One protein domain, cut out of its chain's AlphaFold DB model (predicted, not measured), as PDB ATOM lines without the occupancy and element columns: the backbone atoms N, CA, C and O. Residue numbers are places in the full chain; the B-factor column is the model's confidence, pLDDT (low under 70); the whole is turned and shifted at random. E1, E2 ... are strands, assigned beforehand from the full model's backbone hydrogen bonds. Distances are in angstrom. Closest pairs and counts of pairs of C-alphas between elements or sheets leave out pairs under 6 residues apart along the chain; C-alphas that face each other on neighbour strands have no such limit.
ATOM      1  N   VAL A  36     242.349 138.134 177.289       92.94
ATOM      2  CA  VAL A  36     241.339 137.826 176.264       92.94
ATOM      3  C   VAL A  36     240.465 139.061 176.039       92.94
ATOM      4  O   VAL A  36     239.809 139.536 176.967       92.94
ATOM      5  N   CYS A  37     240.417 139.546 174.802       94.25
ATOM      6  CA  CYS A  37     239.632 140.695 174.365       94.25
ATOM      7  C   CYS A  37     238.699 140.276 173.221       94.25
ATOM      8  O   CYS A  37     239.061 140.322 172.047       94.25
ATOM      9  N   SER A  38     237.485 139.831 173.565       92.19
ATOM     10  CA  SER A  38     236.514 139.260 172.618       92.19
ATOM     11  C   SER A  38     237.086 138.065 171.836       92.19
ATOM     12  O   SER A  38     237.141 136.962 172.372       92.19
ATOM     13  N   VAL A  39     237.521 138.282 170.590       88.50
ATOM     14  CA  VAL A  39     238.121 137.271 169.704       88.50
ATOM     15  C   VAL A  39     239.635 137.429 169.551       88.50
ATOM     16  O   VAL A  39     240.237 136.718 168.745       88.50
ATOM     17  N   TYR A  40     240.259 138.332 170.308       89.69
ATOM     18  CA  TYR A  40     241.689 138.635 170.259       89.69
ATOM     19  C   TYR A  40     242.375 138.310 171.591       89.69
ATOM     20  O   TYR A  40     241.752 138.326 172.653       89.69
ATOM     21  N   CYS A  41     243.673 138.027 171.530       94.81
ATOM     22  CA  CYS A  41     244.543 137.890 172.695       94.81
ATOM     23  C   CYS A  41     245.470 139.105 172.734       94.81
ATOM     24  O   CYS A  41     246.362 139.196 171.896       94.81
ATOM     25  N   CYS A  42     245.258 140.025 173.672       95.56
ATOM     26  CA  CYS A  42     246.121 141.193 173.833       95.56
ATOM     27  C   CYS A  42     247.389 140.807 174.590       95.56
ATOM     28  O   CYS A  42     247.309 140.087 175.594       95.56
ATOM     29  N   LEU A  43     248.539 141.293 174.131       95.19
ATOM     30  CA  LEU A  43     249.836 141.024 174.749       95.19
ATOM     31  C   LEU A  43     249.943 141.680 176.144       95.19
ATOM     32  O   LEU A  43     249.199 142.615 176.461       95.19
ATOM     33  N   PRO A  44     250.874 141.226 177.005       94.00
ATOM     34  CA  PRO A  44     251.146 141.892 178.275       94.00
ATOM     35  C   PRO A  44     251.498 143.374 178.058       94.00
ATOM     36  O   PRO A  44     252.447 143.691 177.346       94.00
ATOM     37  N   GLY A  45     250.751 144.285 178.690       92.69
ATOM     38  CA  GLY A  45     250.931 145.739 178.534       92.69
ATOM     39  C   GLY A  45     249.968 146.406 177.544       92.69
ATOM     40  O   GLY A  45     249.938 147.635 177.449       92.69
ATOM     41  N   GLU A  46     249.134 145.622 176.863       95.00
ATOM     42  CA  GLU A  46     248.010 146.120 176.074       95.00
ATOM     43  C   GLU A  46     246.706 146.087 176.880       95.00
ATOM     44  O   GLU A  46     246.474 145.208 177.713       95.00
ATOM     45  N   GLN A  47     245.832 147.056 176.618       94.06
ATOM     46  CA  GLN A  47     244.477 147.125 177.152       94.06
ATOM     47  C   GLN A  47     243.455 146.837 176.050       94.06
ATOM     48  O   GLN A  47     243.572 147.316 174.922       94.06
ATOM     49  N   CYS A  48     242.428 146.071 176.407       95.06
ATOM     50  CA  CYS A  48     241.261 145.843 175.568       95.06
ATOM     51  C   CYS A  48     240.405 147.117 175.548       95.06
ATOM     52  O   CYS A  48     239.808 147.481 176.564       95.06
ATOM     53  N   VAL A  49     240.362 147.808 174.411       94.50
ATOM     54  CA  VAL A  49     239.586 149.040 174.229       94.50
ATOM     55  C   VAL A  49     238.438 148.762 173.273       94.50
ATOM     56  O   VAL A  49     238.634 148.179 172.205       94.50
ATOM     57  N   TYR A  50     237.235 149.186 173.663       92.62
ATOM     58  CA  TYR A  50     236.090 149.154 172.767       92.62
ATOM     59  C   TYR A  50     236.175 150.330 171.790       92.62
ATOM     60  O   TYR A  50     236.137 151.486 172.217       92.62
ATOM     61  N   ASP A  51     236.296 150.040 170.499       89.62
ATOM     62  CA  ASP A  51     236.314 151.034 169.432       89.62
ATOM     63  C   ASP A  51     235.052 150.890 168.584       89.62
ATOM     64  O   ASP A  51     234.893 149.935 167.824       89.62
ATOM     65  N   SER A  52     234.144 151.859 168.707       88.75
ATOM     66  CA  SER A  52     232.887 151.878 167.955       88.75
ATOM     67  C   SER A  52     233.072 152.097 166.453       88.75
ATOM     68  O   SER A  52     232.097 151.989 165.713       88.75
ATOM     69  N   THR A  53     234.274 152.465 166.000       86.31
ATOM     70  CA  THR A  53     234.567 152.642 164.572       86.31
ATOM     71  C   THR A  53     234.905 151.328 163.871       86.31
ATOM     72  O   THR A  53     234.789 151.258 162.648       86.31
ATOM     73  N   ASN A  54     235.263 150.280 164.622       78.88
ATOM     74  CA  ASN A  54     235.535 148.955 164.076       78.88
ATOM     75  C   ASN A  54     234.297 148.056 164.228       78.88
ATOM     76  O   ASN A  54     233.704 147.990 165.305       78.88
ATOM     77  N   GLU A  55     233.911 147.324 163.179       78.12
ATOM     78  CA  GLU A  55     232.713 146.460 163.195       78.12
ATOM     79  C   GLU A  55     232.789 145.358 164.268       78.12
ATOM     80  O   GLU A  55     231.765 144.872 164.748       78.12
ATOM     81  N   THR A  56     234.003 144.976 164.676       78.25
ATOM     82  CA  THR A  56     234.256 143.970 165.719       78.25
ATOM     83  C   THR A  56     234.200 144.536 167.140       78.25
ATOM     84  O   THR A  56     234.188 143.766 168.105       78.25
ATOM     85  N   GLY A  57     234.159 145.863 167.287       87.88
ATOM     86  CA  GLY A  57     233.991 146.582 168.546       87.88
ATOM     87  C   GLY A  57     235.176 146.536 169.511       87.88
ATOM     88  O   GLY A  57     235.253 147.405 170.362       87.88
ATOM     89  N   PHE A  58     236.115 145.592 169.418       92.56
ATOM     90  CA  PHE A  58     237.199 145.426 170.397       92.56
ATOM     91  C   PHE A  58     238.575 145.373 169.733       92.56
ATOM     92  O   PHE A  58     238.788 144.558 168.838       92.56
ATOM     93  N   ASN A  59     239.510 146.194 170.219       92.62
ATOM     94  CA  ASN A  59     240.903 146.242 169.770       92.62
ATOM     95  C   ASN A  59     241.865 146.208 170.972       92.62
ATOM     96  O   ASN A  59     241.554 146.722 172.050       92.62
ATOM     97  N   CYS A  60     243.056 145.644 170.778       94.19
ATOM     98  CA  CYS A  60     244.154 145.718 171.743       94.19
ATOM     99  C   CYS A  60     244.962 146.999 171.496       94.19
ATOM    100  O   CYS A  60     245.377 147.259 170.366       94.19
ATOM    101  N   LYS A  61     245.157 147.821 172.535       94.31
ATOM    102  CA  LYS A  61     245.921 149.074 172.454       94.31
ATOM    103  C   LYS A  61     247.003 149.109 173.538       94.31
ATOM    104  O   LYS A  61     246.654 148.904 174.701       94.31
ATOM    105  N   PRO A  62     248.276 149.409 173.228       93.19
ATOM    106  CA  PRO A  62     249.303 149.586 174.249       93.19
ATOM    107  C   PRO A  62     248.925 150.711 175.217       93.19
ATOM    108  O   PRO A  62     248.397 151.761 174.829       93.19
ATOM    109  N   ILE A  63     249.167 150.487 176.506       92.06
ATOM    110  CA  ILE A  63     248.896 151.485 177.541       92.06
ATOM    111  C   ILE A  63     249.872 152.656 177.354       92.06
ATOM    112  O   ILE A  63     251.076 152.499 177.522       92.06
ATOM    113  N   GLY A  64     249.344 153.842 177.039       90.31
ATOM    114  CA  GLY A  64     250.115 155.089 177.018       90.31
ATOM    115  C   GLY A  64     250.454 155.658 175.640       90.31
ATOM    116  O   GLY A  64     251.005 156.753 175.594       90.31
ATOM    117  N   ASP A  65     250.086 154.997 174.537       85.75
ATOM    118  CA  ASP A  65     250.296 155.560 173.198       85.75
ATOM    119  C   ASP A  65     249.003 156.189 172.634       85.75
ATOM    120  O   ASP A  65     248.062 155.474 172.264       85.75
ATOM    121  N   PRO A  66     248.890 157.531 172.576       81.75
ATOM    122  CA  PRO A  66     247.725 158.192 171.999       81.75
ATOM    123  C   PRO A  66     247.635 158.014 170.476       81.75
ATOM    124  O   PRO A  66     246.522 158.076 169.954       81.75
ATOM    125  N   ASN A  67     248.748 157.734 169.790       84.56
ATOM    126  CA  ASN A  67     248.843 157.708 168.326       84.56
ATOM    127  C   ASN A  67     248.826 156.294 167.730       84.56
ATOM    128  O   ASN A  67     249.028 156.133 166.528       84.56
ATOM    129  N   TYR A  68     248.576 155.274 168.553       79.00
ATOM    130  CA  TYR A  68     248.540 153.890 168.099       79.00
ATOM    131  C   TYR A  68     247.499 153.674 166.991       79.00
ATOM    132  O   TYR A  68     246.299 153.880 167.207       79.00
ATOM    133  N   GLN A  69     247.964 153.227 165.823       71.12
ATOM    134  CA  GLN A  69     247.122 152.705 164.750       71.12
ATOM    135  C   GLN A  69     247.010 151.186 164.880       71.12
ATOM    136  O   GLN A  69     247.979 150.499 165.193       71.12
ATOM    137  N   VAL A  70     245.808 150.665 164.654       64.44
ATOM    138  CA  VAL A  70     245.489 149.254 164.876       64.44
ATOM    139  C   VAL A  70     246.143 148.391 163.792       64.44
ATOM    140  O   VAL A  70     245.674 148.357 162.654       64.44
ATOM    141  N   VAL A  71     247.199 147.657 164.144       57.72
ATOM    142  CA  VAL A  71     247.716 146.546 163.331       57.72
ATOM    143  C   VAL A  71     247.070 145.270 163.860       57.72
ATOM    144  O   VAL A  71     247.255 144.915 165.021       57.72
ATOM    145  N   THR A  72     246.235 144.617 163.048       57.22
ATOM    146  CA  THR A  72     245.437 143.468 163.505       57.22
ATOM    147  C   THR A  72     246.028 142.173 162.953       57.22
ATOM    148  O   THR A  72     245.698 141.749 161.848       57.22
ATOM    149  N   GLU A  73     246.880 141.505 163.726       55.03
ATOM    150  CA  GLU A  73     247.266 140.121 163.435       55.03
ATOM    151  C   GLU A  73     246.428 139.175 164.297       55.03
ATOM    152  O   GLU A  73     246.484 139.218 165.525       55.03
ATOM    153  N   ALA A  74     245.606 138.331 163.670       53.91
ATOM    154  CA  ALA A  74     244.799 137.349 164.385       53.91
ATOM    155  C   ALA A  74     245.271 135.936 164.022       53.91
ATOM    156  O   ALA A  74     245.049 135.438 162.919       53.91
ATOM    157  N   VAL A  75     245.919 135.261 164.970       54.53
ATOM    158  CA  VAL A  75     246.306 133.854 164.812       54.53
ATOM    159  C   VAL A  75     245.142 132.975 165.259       54.53
ATOM    160  O   VAL A  75     244.770 132.975 166.431       54.53
ATOM    161  N   PHE A  76     244.564 132.203 164.336       59.62
ATOM    162  CA  PHE A  76     243.524 131.230 164.660       59.62
ATOM    163  C   PHE A  76     244.104 129.819 164.572       59.62
ATOM    164  O   PHE A  76     244.363 129.291 163.491       59.62
ATOM    165  N   THR A  77     244.291 129.171 165.719       50.62
ATOM    166  CA  THR A  77     244.667 127.756 165.753       50.62
ATOM    167  C   THR A  77     243.403 126.906 165.751       50.62
ATOM    168  O   THR A  77     242.613 126.956 166.695       50.62
ATOM    169  N   TYR A  78     243.206 126.113 164.700       55.94
ATOM    170  CA  TYR A  78     242.138 125.119 164.657       55.94
ATOM    171  C   TYR A  78     242.758 123.743 164.884       55.94
ATOM    172  O   TYR A  78     243.607 123.287 164.122       55.94
ATOM    173  N   THR A  79     242.350 123.058 165.949       44.34
ATOM    174  CA  THR A  79     242.781 121.678 166.183       44.34
ATOM    175  C   THR A  79     241.831 120.737 165.459       44.34
ATOM    176  O   THR A  79     240.749 120.432 165.957       44.34
ATOM    177  N   VAL A  80     242.230 120.266 164.278       52.38
ATOM    178  CA  VAL A  80     241.526 119.178 163.594       52.38
ATOM    179  C   VAL A  80     242.277 117.890 163.918       52.38
ATOM    180  O   VAL A  80     243.371 117.644 163.422       52.38
ATOM    181  N   ASN A  81     241.724 117.106 164.845       59.38
ATOM    182  CA  ASN A  81     242.286 115.830 165.296       59.38
ATOM    183  C   ASN A  81     242.750 114.965 164.095       59.38
ATOM    184  O   ASN A  81     241.942 114.779 163.181       59.38
ATOM    185  N   PRO A  82     243.989 114.421 164.063       53.28
ATOM    186  CA  PRO A  82     245.001 114.360 165.131       53.28
ATOM    187  C   PRO A  82     246.143 115.380 165.045       53.28
ATOM    188  O   PRO A  82     247.077 115.303 165.840       53.28
ATOM    189  N   THR A  83     246.102 116.341 164.123       52.31
ATOM    190  CA  THR A  83     247.210 117.286 163.918       52.31
ATOM    191  C   THR A  83     246.739 118.722 164.123       52.31
ATOM    192  O   THR A  83     245.887 119.184 163.364       52.31
ATOM    193  N   PRO A  84     247.271 119.464 165.112       56.09
ATOM    194  CA  PRO A  84     246.984 120.887 165.225       56.09
ATOM    195  C   PRO A  84     247.509 121.604 163.975       56.09
ATOM    196  O   PRO A  84     248.712 121.620 163.721       56.09
ATOM    197  N   THR A  85     246.611 122.184 163.180       55.44
ATOM    198  CA  THR A  85     246.970 123.044 162.052       55.44
ATOM    199  C   THR A  85     246.950 124.495 162.522       55.44
ATOM    200  O   THR A  85     245.918 125.049 162.906       55.44
ATOM    201  N   LEU A  86     248.128 125.116 162.525       51.69
ATOM    202  CA  LEU A  86     248.291 126.533 162.822       51.69
ATOM    203  C   LEU A  86     248.026 127.327 161.538       51.69
ATOM    204  O   LEU A  86     248.789 127.218 160.582       51.69
ATOM    205  N   ILE A  87     246.943 128.105 161.507       54.06
ATOM    206  CA  ILE A  87     246.664 129.037 160.411       54.06
ATOM    207  C   ILE A  87     246.871 130.450 160.957       54.06
ATOM    208  O   ILE A  87     246.082 130.959 161.752       54.06
ATOM    209  N   VAL A  88     247.965 131.080 160.540       51.50
ATOM    210  CA  VAL A  88     248.233 132.493 160.826       51.50
ATOM    211  C   VAL A  88     247.544 133.315 159.744       51.50
ATOM    212  O   VAL A  88     247.864 133.160 158.567       51.50
ATOM    213  N   VAL A  89     246.590 134.167 160.125       47.44
ATOM    214  CA  VAL A  89     245.954 135.118 159.206       47.44
ATOM    215  C   VAL A  89     246.320 136.525 159.670       47.44
ATOM    216  O   VAL A  89     245.752 137.050 160.625       47.44
ATOM    217  N   SER A  90     247.314 137.126 159.019       46.38
ATOM    218  CA  SER A  90     247.683 138.524 159.257       46.38
ATOM    219  C   SER A  90     246.842 139.426 158.352       46.38
ATOM    220  O   SER A  90     246.759 139.195 157.142       46.38
ATOM    221  N   PHE A  91     246.186 140.433 158.936       49.25
ATOM    222  CA  PHE A  91     245.505 141.485 158.191       49.25
ATOM    223  C   PHE A  91     246.305 142.776 158.365       49.25
ATOM    224  O   PHE A  91     246.182 143.472 159.373       49.25
ATOM    225  N   ASN A  92     247.113 143.124 157.363       46.84
ATOM    226  CA  ASN A  92     247.745 144.440 157.322       46.84
ATOM    227  C   ASN A  92     246.663 145.499 157.074       46.84
ATOM    228  O   ASN A  92     246.236 145.725 155.940       46.84
TER     229      ASN A  92
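What this domain is: This is residues 36 to 92 of the 370 residues of an uncharacterized protein of Arthrobotrys flagrans (UniProt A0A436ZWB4). A small head, the hairpin E2-E3 with short E1 beside it, is joined to a long two-stranded arm, the hairpin E4-E5, whose tip at residues 79 to 84 sticks out. The printed part has 57 residues, no named helix and five strands, E1 to E5 in order, in two antiparallel pairs plus E1: all strand. It is loose, radius of gyration of the C-alphas 13.4 A, and spans 44 by 24 by 19 A.

Where its parts are: E1, residues 40 to 42, begins at C-alpha 40 (241.689, 138.635, 170.259). E2 is residues 46 to 50, 12.7 A; E3, 58 to 62, 13.4 A; E4, 72 to 80, 24.6 A; E5, 83 to 91, 24.9 A, ending at C-alpha 91 (245.505, 141.485, 158.191).

How they stand to each other: E1 pairs with no named strand; its closest C-alphas to E3 are Cys 42 and Cys 60, 5.4 A. In hairpin E2-E3, N 47 and O 61 are within hydrogen-bond range, 2.8 A. In hairpin E4-E5, so are N 76 and O 87, 3.2 A. E3 and E4 are only just apart, closest C-alphas 8.2 A.

The domain as a whole: The C-alphas farthest apart, Pro 66 and Pro 82, are 44.5 A apart. The printed part has no cut and no long link. Residues 70 to 92 have pLDDT under 70.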